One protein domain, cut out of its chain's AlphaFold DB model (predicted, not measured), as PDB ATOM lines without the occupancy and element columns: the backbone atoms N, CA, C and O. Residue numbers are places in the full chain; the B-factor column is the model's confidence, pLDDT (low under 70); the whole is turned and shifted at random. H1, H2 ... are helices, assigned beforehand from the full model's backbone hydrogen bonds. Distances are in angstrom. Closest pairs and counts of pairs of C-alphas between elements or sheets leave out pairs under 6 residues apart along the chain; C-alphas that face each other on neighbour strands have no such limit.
ATOM      1  N   ASN A  98      -0.756 -15.053  20.063       93.19
ATOM      2  CA  ASN A  98       0.267 -14.500  19.172       93.19
ATOM      3  C   ASN A  98       1.686 -14.670  19.729       93.19
ATOM      4  O   ASN A  98       2.597 -14.990  18.974       93.19
ATOM      5  N   ARG A  99       1.898 -14.505  21.040       94.50
ATOM      6  CA  ARG A  99       3.223 -14.708  21.662       94.50
ATOM      7  C   ARG A  99       3.668 -16.175  21.635       94.50
ATOM      8  O   ARG A  99       4.852 -16.457  21.441       94.50
ATOM      9  N   ARG A 100       2.732 -17.121  21.792       93.81
ATOM     10  CA  ARG A 100       3.010 -18.559  21.631       93.81
ATOM     11  C   ARG A 100       3.398 -18.890  20.193       93.81
ATOM     12  O   ARG A 100       4.387 -19.591  19.998       93.81
ATOM     13  N   ASN A 101       2.671 -18.353  19.213       95.50
ATOM     14  CA  ASN A 101       3.001 -18.521  17.797       95.50
ATOM     15  C   ASN A 101       4.369 -17.913  17.472       95.50
ATOM     16  O   ASN A 101       5.216 -18.610  16.933       95.50
ATOM     17  N   LEU A 102       4.648 -16.693  17.942       95.88
ATOM     18  CA  LEU A 102       5.957 -16.054  17.787       95.88
ATOM     19  C   LEU A 102       7.102 -16.915  18.339       95.88
ATOM     20  O   LEU A 102       8.152 -17.020  17.718       95.88
ATOM     21  N   THR A 103       6.911 -17.554  19.495       95.88
ATOM     22  CA  THR A 103       7.930 -18.447  20.074       95.88
ATOM     23  C   THR A 103       8.170 -19.677  19.191       95.88
ATOM     24  O   THR A 103       9.317 -20.072  18.997       95.88
ATOM     25  N   LYS A 104       7.105 -20.272  18.634       96.31
ATOM     26  CA  LYS A 104       7.219 -21.393  17.686       96.31
ATOM     27  C   LYS A 104       7.949 -20.968  16.413       96.31
ATOM     28  O   LYS A 104       8.894 -21.643  16.022       96.31
ATOM     29  N   ASP A 105       7.571 -19.833  15.837       96.75
ATOM     30  CA  ASP A 105       8.178 -19.315  14.611       96.75
ATOM     31  C   ASP A 105       9.653 -18.965  14.813       96.75
ATOM     32  O   ASP A 105      10.477 -19.261  13.958       96.75
ATOM     33  N   LEU A 106      10.020 -18.403  15.972       96.44
ATOM     34  CA  LEU A 106      11.424 -18.171  16.317       96.44
ATOM     35  C   LEU A 106      12.205 -19.488  16.406       96.44
ATOM     36  O   LEU A 106      13.350 -19.541  15.972       96.44
ATOM     37  N   ASN A 107      11.608 -20.563  16.922       96.56
ATOM     38  CA  ASN A 107      12.271 -21.867  16.948       96.56
ATOM     39  C   ASN A 107      12.423 -22.456  15.535       96.56
ATOM     40  O   ASN A 107      13.493 -22.968  15.214       96.56
ATOM     41  N   TYR A 108      11.405 -22.350  14.673       97.25
ATOM     42  CA  TYR A 108      11.519 -22.770  13.270       97.25
ATOM     43  C   TYR A 108      12.581 -21.970  12.520       97.25
ATOM     44  O   TYR A 108      13.406 -22.551  11.818       97.25
ATOM     45  N   PHE A 109      12.623 -20.659  12.743       96.06
ATOM     46  CA  PHE A 109      13.640 -19.792  12.173       96.06
ATOM     47  C   PHE A 109      15.048 -20.160  12.667       96.06
ATOM     48  O   PHE A 109      15.960 -20.293  11.855       96.06
ATOM     49  N   SER A 110      15.220 -20.424  13.967       97.06
ATOM     50  CA  SER A 110      16.488 -20.906  14.534       97.06
ATOM     51  C   SER A 110      16.939 -22.213  13.884       97.06
ATOM     52  O   SER A 110      18.102 -22.335  13.516       97.06
ATOM     53  N   ASN A 111      16.028 -23.174  13.706       96.81
ATOM     54  CA  ASN A 111      16.341 -24.448  13.059       96.81
ATOM     55  C   ASN A 111      16.726 -24.254  11.588       96.81
ATOM     56  O   ASN A 111      17.644 -24.908  11.107       96.81
ATOM     57  N   ALA A 112      16.058 -23.344  10.873       96.00
ATOM     58  CA  ALA A 112      16.401 -23.020   9.491       96.00
ATOM     59  C   ALA A 112      17.814 -22.412   9.379       96.00
ATOM     60  O   ALA A 112      18.568 -22.799   8.488       96.00
ATOM     61  N   ILE A 113      18.197 -21.526  10.308       95.38
ATOM     62  CA  ILE A 113      19.560 -20.972  10.390       95.38
ATOM     63  C   ILE A 113      20.575 -22.068  10.725       95.38
ATOM     64  O   ILE A 113      21.607 -22.155  10.067       95.38
ATOM     65  N   SER A 114      20.277 -22.913  11.714       95.50
ATOM     66  CA  SER A 114      21.154 -24.011  12.132       95.50
ATOM     67  C   SER A 114      21.401 -24.998  10.988       95.50
ATOM     68  O   SER A 114      22.540 -25.388  10.735       95.50
ATOM     69  N   ASN A 115      20.351 -25.315  10.220       94.38
ATOM     70  CA  ASN A 115      20.469 -26.103   9.000       94.38
ATOM     71  C   ASN A 115      21.390 -25.409   7.996       94.38
ATOM     72  O   ASN A 115      22.343 -26.027   7.559       94.38
ATOM     73  N   LEU A 116      21.182 -24.132   7.655       92.88
ATOM     74  CA  LEU A 116      22.094 -23.431   6.737       92.88
ATOM     75  C   LEU A 116      23.547 -23.429   7.249       92.88
ATOM     76  O   LEU A 116      24.467 -23.654   6.470       92.88
ATOM     77  N   ASN A 117      23.756 -23.223   8.551       94.06
ATOM     78  CA  ASN A 117      25.089 -23.238   9.150       94.06
ATOM     79  C   ASN A 117      25.750 -24.617   9.047       94.06
ATOM     80  O   ASN A 117      26.952 -24.695   8.806       94.06
ATOM     81  N   SER A 118      24.985 -25.707   9.157       91.56
ATOM     82  CA  SER A 118      25.541 -27.043   8.948       91.56
ATOM     83  C   SER A 118      26.017 -27.245   7.511       91.56
ATOM     84  O   SER A 118      27.009 -27.932   7.338       91.56
ATOM     85  N   TRP A 119      25.423 -26.588   6.507       88.81
ATOM     86  CA  TRP A 119      25.929 -26.594   5.123       88.81
ATOM     87  C   TRP A 119      27.198 -25.756   4.926       88.81
ATOM     88  O   TRP A 119      27.987 -26.070   4.040       88.81
ATOM     89  N   VAL A 120      27.407 -24.704   5.724       87.12
ATOM     90  CA  VAL A 120      28.679 -23.952   5.736       87.12
ATOM     91  C   VAL A 120      29.774 -24.779   6.416       87.12
ATOM     92  O   VAL A 120      30.892 -24.862   5.916       87.12
ATOM     93  N   GLY A 121      29.433 -25.410   7.544       75.62
ATOM     94  CA  GLY A 121      30.331 -26.255   8.332       75.62
ATOM     95  C   GLY A 121      30.548 -27.662   7.770       75.62
ATOM     96  O   GLY A 121      31.473 -28.339   8.216       75.62
ATOM     97  N   TYR A 122      29.738 -28.107   6.800       70.31
ATOM     98  CA  TYR A 122      29.962 -29.324   6.012       70.31
ATOM     99  C   TYR A 122      31.128 -29.074   5.042       70.31
ATOM    100  O   TYR A 122      30.978 -28.872   3.843       70.31
ATOM    101  N   GLN A 123      32.302 -28.981   5.652       60.88
ATOM    102  CA  GLN A 123      33.640 -28.864   5.095       60.88
ATOM    103  C   GLN A 123      34.079 -30.201   4.436       60.88
ATOM    104  O   GLN A 123      33.419 -31.230   4.585       60.88
ATOM    105  N   PRO A 124      35.205 -30.261   3.707       52.62
ATOM    106  CA  PRO A 124      35.320 -30.140   2.259       52.62
ATOM    107  C   PRO A 124      35.562 -31.513   1.592       52.62
ATOM    108  O   PRO A 124      36.127 -31.611   0.507       52.62
ATOM    109  N   ASN A 125      35.217 -32.604   2.280       59.69
ATOM    110  CA  ASN A 125      35.766 -33.921   1.943       59.69
ATOM    111  C   ASN A 125      34.990 -34.660   0.848       59.69
ATOM    112  O   ASN A 125      35.504 -35.637   0.307       59.69
ATOM    113  N   GLU A 126      33.783 -34.205   0.508       66.31
ATOM    114  CA  GLU A 126      32.997 -34.786  -0.577       66.31
ATOM    115  C   GLU A 126      32.472 -33.681  -1.505       66.31
ATOM    116  O   GLU A 126      31.602 -32.904  -1.101       66.31
ATOM    117  N   PRO A 127      32.990 -33.582  -2.744       66.19
ATOM    118  CA  PRO A 127      32.523 -32.597  -3.706       66.19
ATOM    119  C   PRO A 127      31.056 -32.864  -4.059       66.19
ATOM    120  O   PRO A 127      30.708 -33.890  -4.649       66.19
ATOM    121  N   ILE A 128      30.173 -31.928  -3.711       77.06
ATOM    122  CA  ILE A 128      28.774 -31.962  -4.138       77.06
ATOM    123  C   ILE A 128      28.699 -31.307  -5.514       77.06
ATOM    124  O   ILE A 128      29.221 -30.210  -5.726       77.06
ATOM    125  N   SER A 129      28.002 -31.960  -6.450       79.50
ATOM    126  CA  SER A 129      27.732 -31.384  -7.772       79.50
ATOM    127  C   SER A 129      27.212 -29.937  -7.638       79.50
ATOM    128  O   SER A 129      26.221 -29.729  -6.925       79.50
ATOM    129  N   PRO A 130      27.830 -28.943  -8.314       74.06
ATOM    130  CA  PRO A 130      27.502 -27.525  -8.143       74.06
ATOM    131  C   PRO A 130      26.008 -27.212  -8.282       74.06
ATOM    132  O   PRO A 130      25.450 -26.463  -7.483       74.06
ATOM    133  N   SER A 131      25.319 -27.846  -9.239       75.12
ATOM    134  CA  SER A 131      23.884 -27.633  -9.454       75.12
ATOM    135  C   SER A 131      23.042 -28.067  -8.253       75.12
ATOM    136  O   SER A 131      22.117 -27.359  -7.856       75.12
ATOM    137  N   ASN A 132      23.374 -29.206  -7.641       82.31
ATOM    138  CA  ASN A 132      22.650 -29.719  -6.479       82.31
ATOM    139  C   ASN A 132      22.945 -28.882  -5.232       82.31
ATOM    140  O   ASN A 132      22.040 -28.646  -4.427       82.31
ATOM    141  N   TYR A 133      24.182 -28.397  -5.098       83.06
ATOM    142  CA  TYR A 133      24.579 -27.524  -4.000       83.06
ATOM    143  C   TYR A 133      23.837 -26.184  -4.060       83.06
ATOM    144  O   TYR A 133      23.163 -25.813  -3.102       83.06
ATOM    145  N   ILE A 134      23.843 -25.511  -5.217       79.69
ATOM    146  CA  ILE A 134      23.143 -24.232  -5.422       79.69
ATOM    147  C   ILE A 134      21.643 -24.372  -5.152       79.69
ATOM    148  O   ILE A 134      21.052 -23.523  -4.481       79.69
ATOM    149  N   VAL A 135      21.001 -25.433  -5.655       84.50
ATOM    150  CA  VAL A 135      19.571 -25.682  -5.404       84.50
ATOM    151  C   VAL A 135      19.309 -25.899  -3.911       84.50
ATOM    152  O   VAL A 135      18.346 -25.348  -3.375       84.50
ATOM    153  N   SER A 136      20.182 -26.638  -3.223       87.62
ATOM    154  CA  SER A 136      20.056 -26.912  -1.788       87.62
ATOM    155  C   SER A 136      20.239 -25.649  -0.946       87.62
ATOM    156  O   SER A 136      19.381 -25.354  -0.116       87.62
ATOM    157  N   VAL A 137      21.283 -24.856  -1.203       85.69
ATOM    158  CA  VAL A 137      21.534 -23.587  -0.499       85.69
ATOM    159  C   VAL A 137      20.397 -22.596  -0.741       85.69
ATOM    160  O   VAL A 137      19.851 -22.051   0.217       85.69
ATOM    161  N   ASN A 138      19.956 -22.419  -1.991       85.12
ATOM    162  CA  ASN A 138      18.808 -21.559  -2.295       85.12
ATOM    163  C   ASN A 138      17.534 -22.026  -1.582       85.12
ATOM    164  O   ASN A 138      16.774 -21.203  -1.074       85.12
ATOM    165  N   SER A 139      17.298 -23.338  -1.507       90.00
ATOM    166  CA  SER A 139      16.174 -23.901  -0.754       90.00
ATOM    167  C   SER A 139      16.260 -23.557   0.739       90.00
ATOM    168  O   SER A 139      15.265 -23.119   1.320       90.00
ATOM    169  N   GLN A 140      17.448 -23.655   1.352       91.38
ATOM    170  CA  GLN A 140      17.648 -23.273   2.755       91.38
ATOM    171  C   GLN A 140      17.447 -21.769   2.989       91.38
ATOM    172  O   GLN A 140      16.790 -21.390   3.959       91.38
ATOM    173  N   ILE A 141      17.932 -20.902   2.096       87.75
ATOM    174  CA  ILE A 141      17.716 -19.451   2.223       87.75
ATOM    175  C   ILE A 141      16.242 -19.088   2.035       87.75
ATOM    176  O   ILE A 141      15.694 -18.309   2.816       87.75
ATOM    177  N   ASN A 142      15.558 -19.701   1.067       88.38
ATOM    178  CA  ASN A 142      14.117 -19.525   0.896       88.38
ATOM    179  C   ASN A 142      13.342 -19.985   2.138       88.38
ATOM    180  O   ASN A 142      12.394 -19.317   2.553       88.38
ATOM    181  N   ASN A 143      13.764 -21.089   2.762       92.12
ATOM    182  CA  ASN A 143      13.206 -21.559   4.026       92.12
ATOM    183  C   ASN A 143      13.419 -20.524   5.143       92.12
ATOM    184  O   ASN A 143      12.458 -20.135   5.797       92.12
ATOM    185  N   ILE A 144      14.634 -19.993   5.304       91.25
ATOM    186  CA  ILE A 144      14.933 -18.928   6.273       91.25
ATOM    187  C   ILE A 144      14.052 -17.694   6.050       91.25
ATOM    188  O   ILE A 144      13.415 -17.225   6.995       91.25
ATOM    189  N   ASN A 145      13.973 -17.184   4.819       88.44
ATOM    190  CA  ASN A 145      13.158 -16.009   4.499       88.44
ATOM    191  C   ASN A 145      11.672 -16.264   4.802       88.44
ATOM    192  O   ASN A 145      10.987 -15.408   5.373       88.44
ATOM    193  N   ARG A 146      11.177 -17.474   4.506       91.75
ATOM    194  CA  ARG A 146       9.815 -17.892   4.852       91.75
ATOM    195  C   ARG A 146       9.592 -17.908   6.363       91.75
ATOM    196  O   ARG A 146       8.618 -17.305   6.817       91.75
ATOM    197  N   GLU A 147      10.466 -18.547   7.136       93.94
ATOM    198  CA  GLU A 147      10.322 -18.626   8.596       93.94
ATOM    199  C   GLU A 147      10.443 -17.241   9.254       93.94
ATOM    200  O   GLU A 147       9.657 -16.894  10.138       93.94
ATOM    201  N   TYR A 148      11.327 -16.372   8.757       91.56
ATOM    202  CA  TYR A 148      11.393 -14.983   9.212       91.56
ATOM    203  C   TYR A 148      10.102 -14.206   8.928       91.56
ATOM    204  O   TYR A 148       9.635 -13.450   9.780       91.56
ATOM    205  N   SER A 149       9.474 -14.407   7.764       89.06
ATOM    206  CA  SER A 149       8.187 -13.766   7.451       89.06
ATOM    207  C   SER A 149       7.086 -14.147   8.456       89.06
ATOM    208  O   SER A 149       6.197 -13.337   8.742       89.06
ATOM    209  N   MET A 150       7.131 -15.370   9.007       92.81
ATOM    210  CA  MET A 150       6.216 -15.836  10.057       92.81
ATOM    211  C   MET A 150       6.509 -15.111  11.374       92.81
ATOM    212  O   MET A 150       5.605 -14.491  11.944       92.81
ATOM    213  N   VAL A 151       7.787 -15.066  11.779       93.81
ATOM    214  CA  VAL A 151       8.251 -14.296  12.948       93.81
ATOM    215  C   VAL A 151       7.772 -12.851  12.852       93.81
ATOM    216  O   VAL A 151       7.076 -12.369  13.745       93.81
ATOM    217  N   TYR A 152       8.075 -12.172  11.743       91.75
ATOM    218  CA  TYR A 152       7.727 -10.772  11.531       91.75
ATOM    219  C   TYR A 152       6.215 -10.533  11.591       91.75
ATOM    220  O   TYR A 152       5.776  -9.558  12.203       91.75
ATOM    221  N   ARG A 153       5.386 -11.423  11.026       91.00
ATOM    222  CA  ARG A 153       3.918 -11.312  11.123       91.00
ATOM    223  C   ARG A 153       3.432 -11.313  12.569       91.00
ATOM    224  O   ARG A 153       2.579 -10.484  12.899       91.00
ATOM    225  N   ASN A 154       4.017 -12.162  13.412       94.06
ATOM    226  CA  ASN A 154       3.629 -12.335  14.811       94.06
ATOM    227  C   ASN A 154       4.272 -11.331  15.790       94.06
ATOM    228  O   ASN A 154       3.876 -11.281  16.964       94.06
ATOM    229  N   LEU A 155       5.188 -10.474  15.325       92.94
ATOM    230  CA  LEU A 155       5.666  -9.315  16.085       92.94
ATOM    231  C   LEU A 155       4.552  -8.278  16.306       92.94
ATOM    232  O   LEU A 155       3.675  -8.060  15.460       92.94
ATOM    233  N   ASN A 156       4.599  -7.609  17.459       92.50
ATOM    234  CA  ASN A 156       3.698  -6.503  17.768       92.50
ATOM    235  C   ASN A 156       4.157  -5.216  17.056       92.50
ATOM    236  O   ASN A 156       5.219  -5.179  16.437       92.50
ATOM    237  N   LEU A 157       3.347  -4.155  17.111       90.38
ATOM    238  CA  LEU A 157       3.637  -2.904  16.400       90.38
ATOM    239  C   LEU A 157       4.974  -2.269  16.829       90.38
ATOM    240  O   LEU A 157       5.730  -1.819  15.975       90.38
ATOM    241  N   PHE A 158       5.288  -2.280  18.127       90.38
ATOM    242  CA  PHE A 158       6.531  -1.713  18.659       90.38
ATOM    243  C   PHE A 158       7.762  -2.502  18.193       90.38
ATOM    244  O   PHE A 158       8.725  -1.921  17.708       90.38
ATOM    245  N   GLU A 159       7.697  -3.832  18.271       92.50
ATOM    246  CA  GLU A 159       8.736  -4.745  17.782       92.50
ATOM    247  C   GLU A 159       8.957  -4.595  16.270       92.50
ATOM    248  O   GLU A 159      10.096  -4.555  15.808       92.50
ATOM    249  N   LYS A 160       7.872  -4.460  15.495       90.81
ATOM    250  CA  LYS A 160       7.941  -4.199  14.051       90.81
ATOM    251  C   LYS A 160       8.627  -2.873  13.758       90.81
ATOM    252  O   LYS A 160       9.472  -2.834  12.874       90.81
ATOM    253  N   ASN A 161       8.301  -1.811  14.493       86.81
ATOM    254  CA  ASN A 161       8.904  -0.495  14.281       86.81
ATOM    255  C   ASN A 161      10.419  -0.511  14.538       86.81
ATOM    256  O   ASN A 161      11.167   0.007  13.718       86.81
ATOM    257  N   GLN A 162      10.879  -1.211  15.580       87.12
ATOM    258  CA  GLN A 162      12.316  -1.359  15.868       87.12
ATOM    259  C   GLN A 162      13.092  -2.058  14.737       87.12
ATOM    260  O   GLN A 162      14.262  -1.753  14.487       87.12
ATOM    261  N   ILE A 163      12.442  -2.986  14.028       83.75
ATOM    262  CA  ILE A 163      13.015  -3.646  12.848       83.75
ATOM    263  C   ILE A 163      12.899  -2.754  11.600       83.75
ATOM    264  O   ILE A 163      13.840  -2.689  10.808       83.75
ATOM    265  N   LYS A 164      11.771  -2.049  11.427       78.56
ATOM    266  CA  LYS A 164      11.469  -1.219  10.248       78.56
ATOM    267  C   LYS A 164      12.380  -0.013  10.078       78.56
ATOM    268  O   LYS A 164      12.589   0.369   8.936       78.56
ATOM    269  N   GLU A 165      12.916   0.568  11.151       61.22
ATOM    270  CA  GLU A 165      13.712   1.812  11.092       61.22
ATOM    271  C   GLU A 165      14.930   1.764  10.150       61.22
ATOM    272  O   GLU A 165      15.475   2.814   9.828       61.22
ATOM    273  N   ASN A 166      15.326   0.590   9.644       51.97
ATOM    274  CA  ASN A 166      16.357   0.496   8.609       51.97
ATOM    275  C   ASN A 166      15.804   0.316   7.191       51.97
ATOM    276  O   ASN A 166      16.512   0.634   6.256       51.97
ATOM    277  N   TYR A 167      14.574  -0.151   6.977       55.31
ATOM    278  CA  TYR A 167      14.024  -0.359   5.632       55.31
ATOM    279  C   TYR A 167      13.203   0.862   5.193       55.31
ATOM    280  O   TYR A 167      11.976   0.841   5.198       55.31
ATOM    281  N   ASN A 168      13.893   1.930   4.780       44.53
ATOM    282  CA  ASN A 168      13.277   3.147   4.221       44.53
ATOM    283  C   ASN A 168      12.699   2.967   2.798       44.53
ATOM    284  O   ASN A 168      12.219   3.926   2.198       44.53
ATOM    285  N   GLY A 169      12.732   1.751   2.245       46.75
ATOM    286  CA  GLY A 169      12.074   1.424   0.981       46.75
ATOM    287  C   GLY A 169      10.559   1.313   1.150       46.75
ATOM    288  O   GLY A 169      10.067   1.010   2.232       46.75
ATOM    289  N   HIS A 170       9.800   1.550   0.083       40.56
ATOM    290  CA  HIS A 170       8.341   1.448   0.048       40.56
ATOM    291  C   HIS A 170       7.831   0.044   0.466       40.56
ATOM    292  O   HIS A 170       7.475  -0.769  -0.379       40.56
ATOM    293  N   ILE A 171       7.705  -0.230   1.772       45.41
ATOM    294  CA  ILE A 171       7.156  -1.480   2.356       45.41
ATOM    295  C   ILE A 171       5.658  -1.682   2.016       45.41
ATOM    296  O   ILE A 171       5.036  -2.668   2.406       45.41
ATOM    297  N   ASN A 172       5.043  -0.777   1.252       41.06
ATOM    298  CA  ASN A 172       3.623  -0.856   0.910       41.06
ATOM    299  C   ASN A 172       3.265  -1.912  -0.148       41.06
ATOM    300  O   ASN A 172       2.077  -2.090  -0.410       41.06
ATOM    301  N   ARG A 173       4.224  -2.641  -0.734       43.84
ATOM    302  CA  ARG A 173       3.919  -3.770  -1.626       43.84
ATOM    303  C   ARG A 173       4.717  -5.009  -1.214       43.84
ATOM    304  O   ARG A 173       5.926  -5.065  -1.367       43.84
ATOM    305  N   ASP A 174       3.988  -5.972  -0.657       48.38
ATOM    306  CA  ASP A 174       4.385  -7.345  -0.345       48.38
ATOM    307  C   ASP A 174       5.496  -7.558   0.697       48.38
ATOM    308  O   ASP A 174       6.680  -7.691   0.393       48.38
ATOM    309  N   ILE A 175       5.054  -7.807   1.939       49.38
ATOM    310  CA  ILE A 175       5.824  -8.474   3.016       49.38
ATOM    311  C   ILE A 175       6.494  -9.777   2.518       49.38
ATOM    312  O   ILE A 175       7.483 -10.223   3.095       49.38
ATOM    313  N   ASN A 176       6.000 -10.360   1.420       45.09
ATOM    314  CA  ASN A 176       6.558 -11.542   0.764       45.09
ATOM    315  C   ASN A 176       7.916 -11.308   0.066       45.09
ATOM    316  O   ASN A 176       8.506 -12.275  -0.401       45.09
ATOM    317  N   SER A 177       8.416 -10.068  -0.016       48.56
ATOM    318  CA  SER A 177       9.679  -9.724  -0.700       48.56
ATOM    319  C   SER A 177      10.855  -9.403   0.233       48.56
ATOM    320  O   SER A 177      11.926  -9.022  -0.240       48.56
ATOM    321  N   ILE A 178      10.693  -9.561   1.554       55.94
ATOM    322  CA  ILE A 178      11.786  -9.332   2.509       55.94
ATOM    323  C   ILE A 178      12.791 -10.488   2.393       55.94
ATOM    324  O   ILE A 178      12.692 -11.492   3.098       55.94
ATOM    325  N   ASN A 179      13.765 -10.342   1.495       60.16
ATOM    326  CA  ASN A 179      14.970 -11.164   1.490       60.16
ATOM    327  C   ASN A 179      15.815 -10.748   2.695       60.16
ATOM    328  O   ASN A 179      16.537  -9.755   2.648       60.16
ATOM    329  N   LEU A 180      15.646 -11.467   3.804       69.62
ATOM    330  CA  LEU A 180      16.295 -11.150   5.068       69.62
ATOM    331  C   LEU A 180      17.790 -11.434   5.005       69.62
ATOM    332  O   LEU A 180      18.592 -10.611   5.438       69.62
ATOM    333  N   ILE A 181      18.133 -12.619   4.503       74.69
ATOM    334  CA  ILE A 181      19.504 -12.976   4.175       74.69
ATOM    335  C   ILE A 181      19.719 -12.574   2.725       74.69
ATOM    336  O   ILE A 181      18.990 -13.019   1.832       74.69
ATOM    337  N   ASN A 182      20.699 -11.699   2.515       74.50
ATOM    338  CA  ASN A 182      21.079 -11.253   1.188       74.50
ATOM    339  C   ASN A 182      21.481 -12.469   0.330       74.50
ATOM    340  O   ASN A 182      22.116 -13.412   0.812       74.50
ATOM    341  N   THR A 183      21.133 -12.436  -0.958       79.56
ATOM    342  CA  THR A 183      21.605 -13.397  -1.963       79.56
ATOM    343  C   THR A 183      23.125 -13.546  -1.958       79.56
ATOM    344  O   THR A 183      23.626 -14.606  -2.317       79.56
ATOM    345  N   ASP A 184      23.850 -12.541  -1.468       84.56
ATOM    346  CA  ASP A 184      25.304 -12.557  -1.316       84.56
ATOM    347  C   ASP A 184      25.815 -13.702  -0.421       84.56
ATOM    348  O   ASP A 184      26.898 -14.229  -0.667       84.56
ATOM    349  N   VAL A 185      25.025 -14.188   0.549       89.00
ATOM    350  CA  VAL A 185      25.384 -15.404   1.311       89.00
ATOM    351  C   VAL A 185      25.368 -16.646   0.413       89.00
ATOM    352  O   VAL A 185      26.280 -17.468   0.503       89.00
ATOM    353  N   VAL A 186      24.385 -16.772  -0.495       85.69
ATOM    354  CA  VAL A 186      24.367 -17.855  -1.502       85.69
ATOM    355  C   VAL A 186      25.602 -17.761  -2.380       85.69
ATOM    356  O   VAL A 186      26.223 -18.785  -2.652       85.69
ATOM    357  N   THR A 187      25.948 -16.549  -2.820       83.94
ATOM    358  CA  THR A 187      27.100 -16.300  -3.689       83.94
ATOM    359  C   THR A 187      28.389 -16.775  -3.024       83.94
ATOM    360  O   THR A 187      29.122 -17.548  -3.632       83.94
ATOM    361  N   ILE A 188      28.623 -16.414  -1.756       89.06
ATOM    362  CA  ILE A 188      29.804 -16.868  -1.002       89.06
ATOM    363  C   ILE A 188      29.823 -18.390  -0.872       89.06
ATOM    364  O   ILE A 188      30.832 -19.013  -1.182       89.06
ATOM    365  N   MET A 189      28.717 -19.005  -0.442       89.69
ATOM    366  CA  MET A 189      28.659 -20.460  -0.263       89.69
ATOM    367  C   MET A 189      28.874 -21.209  -1.581       89.69
ATOM    368  O   MET A 189      29.613 -22.188  -1.626       89.69
ATOM    369  N   THR A 190      28.254 -20.733  -2.662       83.81
ATOM    370  CA  THR A 190      28.414 -21.305  -4.007       83.81
ATOM    371  C   THR A 190      29.864 -21.208  -4.452       83.81
ATOM    372  O   THR A 190      30.436 -22.214  -4.858       83.81
ATOM    373  N   MET A 191      30.476 -20.034  -4.290       86.94
ATOM    374  CA  MET A 191      31.872 -19.806  -4.639       86.94
ATOM    375  C   MET A 191      32.815 -20.721  -3.851       86.94
ATOM    376  O   MET A 191      33.695 -21.342  -4.439       86.94
ATOM    377  N   LEU A 192      32.613 -20.854  -2.536       88.94
ATOM    378  CA  LEU A 192      33.399 -21.758  -1.690       88.94
ATOM    379  C   LEU A 192      33.284 -23.220  -2.156       88.94
ATOM    380  O   LEU A 192      34.297 -23.909  -2.266       88.94
ATOM    381  N   ASN A 193      32.069 -23.683  -2.468       86.88
ATOM    382  CA  ASN A 193      31.830 -25.043  -2.956       86.88
ATOM    383  C   ASN A 193      32.442 -25.283  -4.345       86.88
ATOM    384  O   ASN A 193      33.008 -26.342  -4.601       86.88
ATOM    385  N   GLU A 194      32.348 -24.315  -5.254       84.00
ATOM    386  CA  GLU A 194      32.953 -24.433  -6.581       84.00
ATOM    387  C   GLU A 194      34.484 -24.442  -6.505       84.00
ATOM    388  O   GLU A 194      35.108 -25.324  -7.093       84.00
ATOM    389  N   LYS A 195      35.099 -23.554  -5.711       87.50
ATOM    390  CA  LYS A 195      36.549 -23.594  -5.456       87.50
ATOM    391  C   LYS A 195      36.994 -24.932  -4.888       87.50
ATOM    392  O   LYS A 195      38.028 -25.457  -5.295       87.50
ATOM    393  N   LEU A 196      36.215 -25.496  -3.970       87.62
ATOM    394  CA  LEU A 196      36.489 -26.811  -3.417       87.62
ATOM    395  C   LEU A 196      36.458 -27.903  -4.494       87.62
ATOM    396  O   LEU A 196      37.413 -28.667  -4.614       87.62
ATOM    397  N   ASN A 197      35.409 -27.932  -5.317       84.44
ATOM    398  CA  ASN A 197      35.272 -28.892  -6.417       84.44
ATOM    399  C   ASN A 197      36.408 -28.789  -7.449       84.44
ATOM    400  O   ASN A 197      36.748 -29.776  -8.097       84.44
ATOM    401  N   LEU A 198      36.996 -27.601  -7.593       85.19
ATOM    402  CA  LEU A 198      38.109 -27.319  -8.498       85.19
ATOM    403  C   LEU A 198      39.491 -27.517  -7.852       85.19
ATOM    404  O   LEU A 198      40.504 -27.227  -8.487       85.19
ATOM    405  N   ASN A 199      39.560 -28.003  -6.605       88.00
ATOM    406  CA  ASN A 199      40.795 -28.087  -5.813       88.00
ATOM    407  C   ASN A 199      41.546 -26.740  -5.719       88.00
ATOM    408  O   ASN A 199      42.775 -26.698  -5.670       88.00
ATOM    409  N   ALA A 200      40.799 -25.635  -5.705       87.81
ATOM    410  CA  ALA A 200      41.289 -24.259  -5.628       87.81
ATOM    411  C   ALA A 200      40.955 -23.588  -4.282       87.81
ATOM    412  O   ALA A 200      41.044 -22.370  -4.152       87.81
ATOM    413  N   PHE A 201      40.540 -24.371  -3.284       89.69
ATOM    414  CA  PHE A 201      40.217 -23.883  -1.948       89.69
ATOM    415  C   PHE A 201      41.492 -23.475  -1.196       89.69
ATOM    416  O   PHE A 201      42.412 -24.277  -1.035       89.69
ATOM    417  N   THR A 202      41.554 -22.225  -0.744       90.19
ATOM    418  CA  THR A 202      42.728 -21.648  -0.073       90.19
ATOM    419  C   THR A 202      42.504 -21.454   1.430       90.19
ATOM    420  O   THR A 202      41.382 -21.540   1.925       90.19
ATOM    421  N   SER A 203      43.560 -21.107   2.174       91.50
ATOM    422  CA  SER A 203      43.436 -20.725   3.592       91.50
ATOM    423  C   SER A 203      42.560 -19.482   3.807       91.50
ATOM    424  O   SER A 203      41.872 -19.385   4.820       91.50
ATOM    425  N   LYS A 204      42.521 -18.551   2.840       90.12
ATOM    426  CA  LYS A 204      41.612 -17.391   2.876       90.12
ATOM    427  C   LYS A 204      40.147 -17.831   2.756       90.12
ATOM    428  O   LYS A 204      39.277 -17.258   3.406       90.12
ATOM    429  N   ASP A 205      39.872 -18.854   1.948       90.88
ATOM    430  CA  ASP A 205      38.527 -19.423   1.798       90.88
ATOM    431  C   ASP A 205      38.089 -20.178   3.067       90.88
ATOM    432  O   ASP A 205      36.921 -20.121   3.458       90.88
ATOM    433  N   GLU A 206      39.031 -20.818   3.766       92.38
ATOM    434  CA  GLU A 206      38.796 -21.416   5.085       92.38
ATOM    435  C   GLU A 206      38.418 -20.355   6.129       92.38
ATOM    436  O   GLU A 206      37.405 -20.496   6.818       92.38
ATOM    437  N   GLU A 207      39.181 -19.259   6.203       93.00
ATOM    438  CA  GLU A 207      38.897 -18.129   7.092       93.00
ATOM    439  C   GLU A 207      37.527 -17.502   6.791       93.00
ATOM    440  O   GLU A 207      36.737 -17.247   7.706       93.00
ATOM    441  N   LEU A 208      37.209 -17.310   5.506       92.25
ATOM    442  CA  LEU A 208      35.904 -16.833   5.043       92.25
ATOM    443  C   LEU A 208      34.769 -17.753   5.506       92.25
ATOM    444  O   LEU A 208      33.768 -17.268   6.042       92.25
ATOM    445  N   SER A 209      34.923 -19.067   5.322       93.06
ATOM    446  CA  SER A 209      33.934 -20.066   5.740       93.06
ATOM    447  C   SER A 209      33.724 -20.053   7.258       93.06
ATOM    448  O   SER A 209      32.586 -19.996   7.732       93.06
ATOM    449  N   LEU A 210      34.809 -19.995   8.036       94.31
ATOM    450  CA  LEU A 210      34.759 -19.885   9.497       94.31
ATOM    451  C   LEU A 210      34.064 -18.595   9.952       94.31
ATOM    452  O   LEU A 210      33.209 -18.635  10.844       94.31
ATOM    453  N   LYS A 211      34.380 -17.450   9.333       95.50
ATOM    454  CA  LYS A 211      33.731 -16.166   9.648       95.50
ATOM    455  C   LYS A 211      32.236 -16.208   9.320       95.50
ATOM    456  O   LYS A 211      31.432 -15.796  10.157       95.50
ATOM    457  N   LEU A 212      31.850 -16.769   8.171       95.00
ATOM    458  CA  LEU A 212      30.442 -16.961   7.808       95.00
ATOM    459  C   LEU A 212      29.716 -17.863   8.816       95.00
ATOM    460  O   LEU A 212      28.625 -17.518   9.272       95.00
ATOM    461  N   SER A 213      30.332 -18.983   9.201       95.31
ATOM    462  CA  SER A 213      29.748 -19.915  10.167       95.31
ATOM    463  C   SER A 213      29.524 -19.267  11.536       95.31
ATOM    464  O   SER A 213      28.449 -19.393  12.127       95.31
ATOM    465  N   ASN A 214      30.497 -18.490  12.015       96.44
ATOM    466  CA  ASN A 214      30.380 -17.753  13.272       96.44
ATOM    467  C   ASN A 214      29.252 -16.710  13.235       96.44
ATOM    468  O   ASN A 214      28.514 -16.567  14.212       96.44
ATOM    469  N   LEU A 215      29.064 -16.009  12.112       96.12
ATOM    470  CA  LEU A 215      27.971 -15.043  11.954       96.12
ATOM    471  C   LEU A 215      26.595 -15.722  11.946       96.12
ATOM    472  O   LEU A 215      25.662 -15.231  12.586       96.12
ATOM    473  N   LEU A 216      26.468 -16.881  11.292       95.75
ATOM    474  CA  LEU A 216      25.243 -17.685  11.338       95.75
ATOM    475  C   LEU A 216      24.954 -18.202  12.753       95.75
ATOM    476  O   LEU A 216      23.810 -18.138  13.203       95.75
ATOM    477  N   LEU A 217      25.979 -18.637  13.489       96.50
ATOM    478  CA  LEU A 217      25.842 -19.045  14.888       96.50
ATOM    479  C   LEU A 217      25.397 -17.874  15.781       96.50
ATOM    480  O   LEU A 217      24.508 -18.033  16.620       96.50
ATOM    481  N   ASN A 218      25.965 -16.682  15.588       97.12
ATOM    482  CA  ASN A 218      25.559 -15.474  16.312       97.12
ATOM    483  C   ASN A 218      24.092 -15.116  16.035       97.12
ATOM    484  O   ASN A 218      23.344 -14.783  16.964       97.12
ATOM    485  N   LEU A 219      23.658 -15.236  14.777       96.25
ATOM    486  CA  LEU A 219      22.265 -15.052  14.384       96.25
ATOM    487  C   LEU A 219      21.349 -16.086  15.049       96.25
ATOM    488  O   LEU A 219      20.333 -15.714  15.642       96.25
ATOM    489  N   GLU A 220      21.724 -17.364  15.027       96.69
ATOM    490  CA  GLU A 220      20.987 -18.431  15.705       96.69
ATOM    491  C   GLU A 220      20.828 -18.123  17.203       96.69
ATOM    492  O   GLU A 220      19.717 -18.120  17.743       96.69
ATOM    493  N   GLN A 221      21.917 -17.753  17.880       97.31
ATOM    494  CA  GLN A 221      21.888 -17.369  19.289       97.31
ATOM    495  C   GLN A 221      21.003 -16.138  19.538       97.31
ATOM    496  O   GLN A 221      20.326 -16.059  20.571       97.31
ATOM    497  N   ALA A 222      20.980 -15.153  18.637       96.44
ATOM    498  CA  ALA A 222      20.092 -13.996  18.737       96.44
ATOM    499  C   ALA A 222      18.609 -14.401  18.646       96.44
ATOM    500  O   ALA A 222      17.784 -13.917  19.436       96.44
ATOM    501  N   VAL A 223      18.276 -15.341  17.756       96.12
ATOM    502  CA  VAL A 223      16.926 -15.908  17.610       96.12
ATOM    503  C   VAL A 223      16.528 -16.712  18.849       96.12
ATOM    504  O   VAL A 223      15.471 -16.457  19.431       96.12
ATOM    505  N   GLN A 224      17.390 -17.608  19.338       96.19
ATOM    506  CA  GLN A 224      17.126 -18.396  20.548       96.19
ATOM    507  C   GLN A 224      16.936 -17.504  21.786       96.19
ATOM    508  O   GLN A 224      16.038 -17.732  22.602       96.19
ATOM    509  N   ASN A 225      17.743 -16.450  21.924       94.19
ATOM    510  CA  ASN A 225      17.586 -15.467  22.997       94.19
ATOM    511  C   ASN A 225      16.258 -14.707  22.880       94.19
ATOM    512  O   ASN A 225      15.589 -14.478  23.891       94.19
ATOM    513  N   SER A 226      15.845 -14.357  21.660       92.12
ATOM    514  CA  SER A 226      14.541 -13.744  21.395       92.12
ATOM    515  C   SER A 226      13.385 -14.682  21.743       92.12
ATOM    516  O   SER A 226      12.416 -14.239  22.360       92.12
ATOM    517  N   SER A 227      13.508 -15.976  21.436       93.81
ATOM    518  CA  SER A 227      12.528 -17.012  21.792       93.81
ATOM    519  C   SER A 227      12.389 -17.142  23.317       93.81
ATOM    520  O   SER A 227      11.293 -17.005  23.868       93.81
ATOM    521  N   LYS A 228      13.516 -17.257  24.039       92.38
ATOM    522  CA  LYS A 228      13.562 -17.298  25.516       92.38
ATOM    523  C   LYS A 228      12.999 -16.029  26.171       92.38
ATOM    524  O   LYS A 228      12.366 -16.106  27.224       92.38
ATOM    525  N   LYS A 229      13.239 -14.850  25.588       90.50
ATOM    526  CA  LYS A 229      12.702 -13.578  26.101       90.50
ATOM    527  C   LYS A 229      11.202 -13.463  25.838       90.50
ATOM    528  O   LYS A 229      10.480 -13.046  26.738       90.50
ATOM    529  N   THR A 230      10.726 -13.904  24.675       89.12
ATOM    530  CA  THR A 230       9.297 -13.900  24.320       89.12
ATOM    531  C   THR A 230       8.494 -14.794  25.259       89.12
ATOM    532  O   THR A 230       7.457 -14.367  25.764       89.12
ATOM    533  N   SER A 231       9.000 -15.991  25.571       86.12
ATOM    534  CA  SER A 231       8.321 -16.917  26.484       86.12
ATOM    535  C   SER A 231       8.253 -16.410  27.930       86.12
ATOM    536  O   SER A 231       7.262 -16.663  28.610       86.12
ATOM    537  N   LYS A 232       9.264 -15.661  28.400       86.75
ATOM    538  CA  LYS A 232       9.324 -15.137  29.781       86.75
ATOM    539  C   LYS A 232       8.725 -13.740  29.964       86.75
ATOM    540  O   LYS A 232       8.113 -13.471  30.990       86.75
ATOM    541  N   LYS A 233       8.969 -12.828  29.022       83.88
ATOM    542  CA  LYS A 233       8.686 -11.384  29.136       83.88
ATOM    543  C   LYS A 233       7.668 -10.878  28.115       83.88
ATOM    544  O   LYS A 233       7.418  -9.683  28.085       83.88
ATOM    545  N   LEU A 234       7.105 -11.748  27.270       87.31
ATOM    546  CA  LEU A 234       6.133 -11.402  26.220       87.31
ATOM    547  C   LEU A 234       6.667 -10.453  25.127       87.31
ATOM    548  O   LEU A 234       5.906 -10.056  24.247       87.31
ATOM    549  N   PHE A 235       7.965 -10.144  25.122       91.19
ATOM    550  CA  PHE A 235       8.617  -9.322  24.101       91.19
ATOM    551  C   PHE A 235       9.831 -10.041  23.514       91.19
ATOM    552  O   PHE A 235      10.646 -10.602  24.257       91.19
ATOM    553  N   ALA A 236       9.968  -9.989  22.192       91.56
ATOM    554  CA  ALA A 236      11.144 -10.472  21.480       91.56
ATOM    555  C   ALA A 236      12.350  -9.537  21.689       91.56
ATOM    556  O   ALA A 236      12.211  -8.381  22.094       91.56
ATOM    557  N   ASN A 237      13.563 -10.041  21.443       92.81
ATOM    558  CA  ASN A 237      14.778  -9.223  21.430       92.81
ATOM    559  C   ASN A 237      15.129  -8.811  19.992       92.81
ATOM    560  O   ASN A 237      16.134  -9.238  19.427       92.81
ATOM    561  N   THR A 238      14.251  -8.006  19.404       92.06
ATOM    562  CA  THR A 238      14.328  -7.502  18.023       92.06
ATOM    563  C   THR A 238      15.615  -6.744  17.724       92.06
ATOM    564  O   THR A 238      16.134  -6.874  16.623       92.06
ATOM    565  N   GLU A 239      16.163  -6.014  18.695       92.19
ATOM    566  CA  GLU A 239      17.433  -5.295  18.557       92.19
ATOM    567  C   GLU A 239      18.604  -6.256  18.321       92.19
ATOM    568  O   GLU A 239      19.280  -6.159  17.303       92.19
ATOM    569  N   LYS A 240      18.784  -7.262  19.191       93.25
ATOM    570  CA  LYS A 240      19.855  -8.260  19.021       93.25
ATOM    571  C   LYS A 240      19.704  -9.044  17.713       93.25
ATOM    572  O   LYS A 240      20.703  -9.364  17.076       93.25
ATOM    573  N   LEU A 241      18.464  -9.346  17.319       92.19
ATOM    574  CA  LEU A 241      18.181  -9.999  16.043       92.19
ATOM    575  C   LEU A 241      18.583  -9.116  14.854       92.19
ATOM    576  O   LEU A 241      19.261  -9.586  13.947       92.19
ATOM    577  N   LYS A 242      18.192  -7.838  14.879       90.56
ATOM    578  CA  LYS A 242      18.536  -6.842  13.859       90.56
ATOM    579  C   LYS A 242      20.050  -6.689  13.722       90.56
ATOM    580  O   LYS A 242      20.549  -6.715  12.604       90.56
ATOM    581  N   THR A 243      20.775  -6.581  14.835       92.69
ATOM    582  CA  THR A 243      22.239  -6.460  14.828       92.69
ATOM    583  C   THR A 243      22.901  -7.670  14.175       92.69
ATOM    584  O   THR A 243      23.652  -7.492  13.225       92.69
ATOM    585  N   ALA A 244      22.555  -8.894  14.593       94.25
ATOM    586  CA  ALA A 244      23.154 -10.107  14.027       94.25
ATOM    587  C   ALA A 244      22.854 -10.281  12.524       94.25
ATOM    588  O   ALA A 244      23.706 -10.728  11.760       94.25
ATOM    589  N   LEU A 245      21.652  -9.895  12.082       91.50
ATOM    590  CA  LEU A 245      21.295  -9.898  10.661       91.50
ATOM    591  C   LEU A 245      22.088  -8.871   9.857       91.50
ATOM    592  O   LEU A 245      22.555  -9.180   8.763       91.50
ATOM    593  N   ASN A 246      22.240  -7.658  10.391       90.38
ATOM    594  CA  ASN A 246      23.022  -6.616   9.740       90.38
ATOM    595  C   ASN A 246      24.494  -7.023   9.641       90.38
ATOM    596  O   ASN A 246      25.082  -6.831   8.588       90.38
ATOM    597  N   GLU A 247      25.075  -7.624  10.680       93.75
ATOM    598  CA  GLU A 247      26.450  -8.139  10.642       93.75
ATOM    599  C   GLU A 247      26.629  -9.202   9.549       93.75
ATOM    600  O   GLU A 247      27.538  -9.083   8.728       93.75
ATOM    601  N   LEU A 248      25.728 -10.191   9.475       94.19
ATOM    602  CA  LEU A 248      25.758 -11.225   8.435       94.19
ATOM    603  C   LEU A 248      25.637 -10.629   7.026       94.19
ATOM    604  O   LEU A 248      26.430 -10.952   6.143       94.19
ATOM    605  N   ASN A 249      24.657  -9.748   6.811       91.25
ATOM    606  CA  ASN A 249      24.424  -9.140   5.503       91.25
ATOM    607  C   ASN A 249      25.550  -8.187   5.107       91.25
ATOM    608  O   ASN A 249      25.957  -8.184   3.947       91.25
ATOM    609  N   ASN A 250      26.075  -7.402   6.048       92.31
ATOM    610  CA  ASN A 250      27.192  -6.503   5.795       92.31
ATOM    611  C   ASN A 250      28.449  -7.288   5.446       92.31
ATOM    612  O   ASN A 250      29.125  -6.956   4.476       92.31
ATOM    613  N   PHE A 251      28.733  -8.369   6.168       94.50
ATOM    614  CA  PHE A 251      29.826  -9.263   5.822       94.50
ATOM    615  C   PHE A 251      29.659  -9.858   4.422       94.50
ATOM    616  O   PHE A 251      30.567  -9.758   3.601       94.50
ATOM    617  N   ALA A 252      28.486 -10.416   4.118       91.31
ATOM    618  CA  ALA A 252      28.254 -11.044   2.826       91.31
ATOM    619  C   ALA A 252      28.383 -10.041   1.670       91.31
ATOM    620  O   ALA A 252      29.098 -10.287   0.704       91.31
ATOM    621  N   THR A 253      27.751  -8.874   1.812       88.25
ATOM    622  CA  THR A 253      27.759  -7.816   0.793       88.25
ATOM    623  C   THR A 253      29.157  -7.230   0.605       88.25
ATOM    624  O   THR A 253      29.593  -7.045  -0.528       88.25
ATOM    625  N   SER A 254      29.887  -6.966   1.697       90.56
ATOM    626  CA  SER A 254      31.263  -6.451   1.624       90.56
ATOM    627  C   SER A 254      32.195  -7.423   0.903       90.56
ATOM    628  O   SER A 254      32.943  -7.015   0.013       90.56
ATOM    629  N   TYR A 255      32.099  -8.713   1.228       89.62
ATOM    630  CA  TYR A 255      32.952  -9.719   0.620       89.62
ATOM    631  C   TYR A 255      32.612  -9.947  -0.854       89.62
ATOM    632  O   TYR A 255      33.512  -9.963  -1.688       89.62
ATOM    633  N   VAL A 256      31.327 -10.076  -1.198       85.31
ATOM    634  CA  VAL A 256      30.897 -10.275  -2.590       85.31
ATOM    635  C   VAL A 256      31.258  -9.069  -3.454       85.31
ATOM    636  O   VAL A 256      31.783  -9.243  -4.545       85.31
ATOM    637  N   ASN A 257      31.038  -7.846  -2.976       83.25
ATOM    638  CA  ASN A 257      31.242  -6.663  -3.809       83.25
ATOM    639  C   ASN A 257      32.702  -6.199  -3.880       83.25
ATOM    640  O   ASN A 257      33.093  -5.607  -4.885       83.25
ATOM    641  N   TYR A 258      33.504  -6.436  -2.835       85.19
ATOM    642  CA  TYR A 258      34.846  -5.850  -2.728       85.19
ATOM    643  C   TYR A 258      35.948  -6.841  -2.327       85.19
ATOM    644  O   TYR A 258      37.094  -6.417  -2.178       85.19
ATOM    645  N   ASN A 259      35.637  -8.129  -2.122       86.56
ATOM    646  CA  ASN A 259      36.577  -9.159  -1.641       86.56
ATOM    647  C   ASN A 259      37.308  -8.752  -0.339       86.56
ATOM    648  O   ASN A 259      38.468  -9.113  -0.105       86.56
ATOM    649  N   LYS A 260      36.621  -7.963   0.496       89.19
ATOM    650  CA  LYS A 260      37.102  -7.387   1.756       89.19
ATOM    651  C   LYS A 260      36.060  -7.583   2.844       89.19
ATOM    652  O   LYS A 260      34.864  -7.649   2.570       89.19
ATOM    653  N   SER A 261      36.515  -7.659   4.084       89.88
ATOM    654  CA  SER A 261      35.628  -7.588   5.236       89.88
ATOM    655  C   SER A 261      35.037  -6.188   5.393       89.88
ATOM    656  O   SER A 261      35.615  -5.196   4.952       89.88
ATOM    657  N   TYR A 262      33.880  -6.101   6.049       92.25
ATOM    658  CA  TYR A 262      33.202  -4.830   6.300       92.25
ATOM    659  C   TYR A 262      34.090  -3.828   7.052       92.25
ATOM    660  O   TYR A 262      34.037  -2.633   6.781       92.25
ATOM    661  N   GLU A 263      34.932  -4.323   7.962       93.31
ATOM    662  CA  GLU A 263      35.847  -3.513   8.766       93.31
ATOM    663  C   GLU A 263      37.008  -2.907   7.955       93.31
ATOM    664  O   GLU A 263      37.577  -1.894   8.357       93.31
ATOM    665  N   GLU A 264      37.352  -3.503   6.811       92.75
ATOM    666  CA  GLU A 264      38.417  -3.037   5.911       92.75
ATOM    667  C   GLU A 264      37.927  -1.998   4.890       92.75
ATOM    668  O   GLU A 264      38.726  -1.447   4.126       92.75
ATOM    669  N   LEU A 265      36.616  -1.744   4.830       93.00
ATOM    670  CA  LEU A 265      36.035  -0.809   3.876       93.00
ATOM    671  C   LEU A 265      36.115   0.632   4.375       93.00
ATOM    672  O   LEU A 265      35.830   0.944   5.530       93.00
TER     673      LEU A 265
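AT A GLANCE: This is residues 98 to 265 of the 514 residues of the protein "zf-HC2 domain-containing protein" of Clostridium tarantellae (UniProt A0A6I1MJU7). The longest helix, H5, has H1 and H6 packed along it, and H2 lies on the far side of H1 from H5; shorter H4 packs on H2 and H6 near one end, while small H3 packs on the first part of H6 near the other. H1, H2, H4 and H5 make an up-and-down bundle, each running against the one before it in the chain, and residues 168 to 174 stick out. The printed part has 168 residues with six named helices, H1 to H6 in chain order, and no named strand; the class is all helix. It is compact, with a radius of gyration of the C-alphas of 16.5 A, yet elongated in outline, spanning 50 by 31 by 27 A.

IN THESE COORDINATES: Find C-alpha 203 at (43.436, -20.725, 3.592); from there H5, residues 203 to 233, runs 44.1 A to C-alpha 233 at (8.686, -11.384, 29.136). H1, residues 98 to 121, starts at C-alpha 98, at (0.267, -14.500, 19.172), and is 34.1 A long. H2, residues 130 to 154, measures 36.4 A. H6, residues 238 to 258, covers 29.2 A and ends at C-alpha 258, at (34.846, -5.850, -2.728). Look for H4 at residues 183 to 197, 21.1 A, and for H3 at residues 157 to 164, 10.1 A.

HOW THE PARTS SIT: Start at H5, which touches H1 at a shallow tilt of 14 degrees, opposite ways; their closest C-alphas, of Thr 103 and Ser 227, are 5.1 A apart. H1 and H2 form a helical hairpin at 20 degrees, closest at the C-alphas of Phe 109 and Glu 147, 5.0 A. With residues 130 to 141 alone, H2 touches H4, the C-alphas of Ile 134 and Thr 190 being closest at 6.2 A. Back at H5, its residues 212 to 226 alone touch H6 in a second helical hairpin, closest at the C-alphas of Leu 219 and Ala 244, 5.0 A. H6 is the hub, touching H3, H4 and H5. Its residues 249 to 256 touch residues 184 to 188 of H4 at a steep tilt of 53 degrees, closest at the C-alphas of Asp 184 and Ala 252, 5.3 A. Its residues 238 to 242 touch H3, closest at the C-alphas of Glu 159 and Thr 238, 6.2 A. H2 is apart from H5 and H6. In H1, H2, H3, H4, H5 and H6 every O i to N i+4 pair is within hydrogen-bond range.

THE WHOLE: The two C-alphas farthest apart, of Leu 198 and Lys 233, are 50.4 A apart. The printed part has no cut. The link from H3 to H4, residues 165 to 182, is long. Look for pLDDT under 70 at residues 123 to 127 and 165 to 180; the mean of the printed part is 85.5.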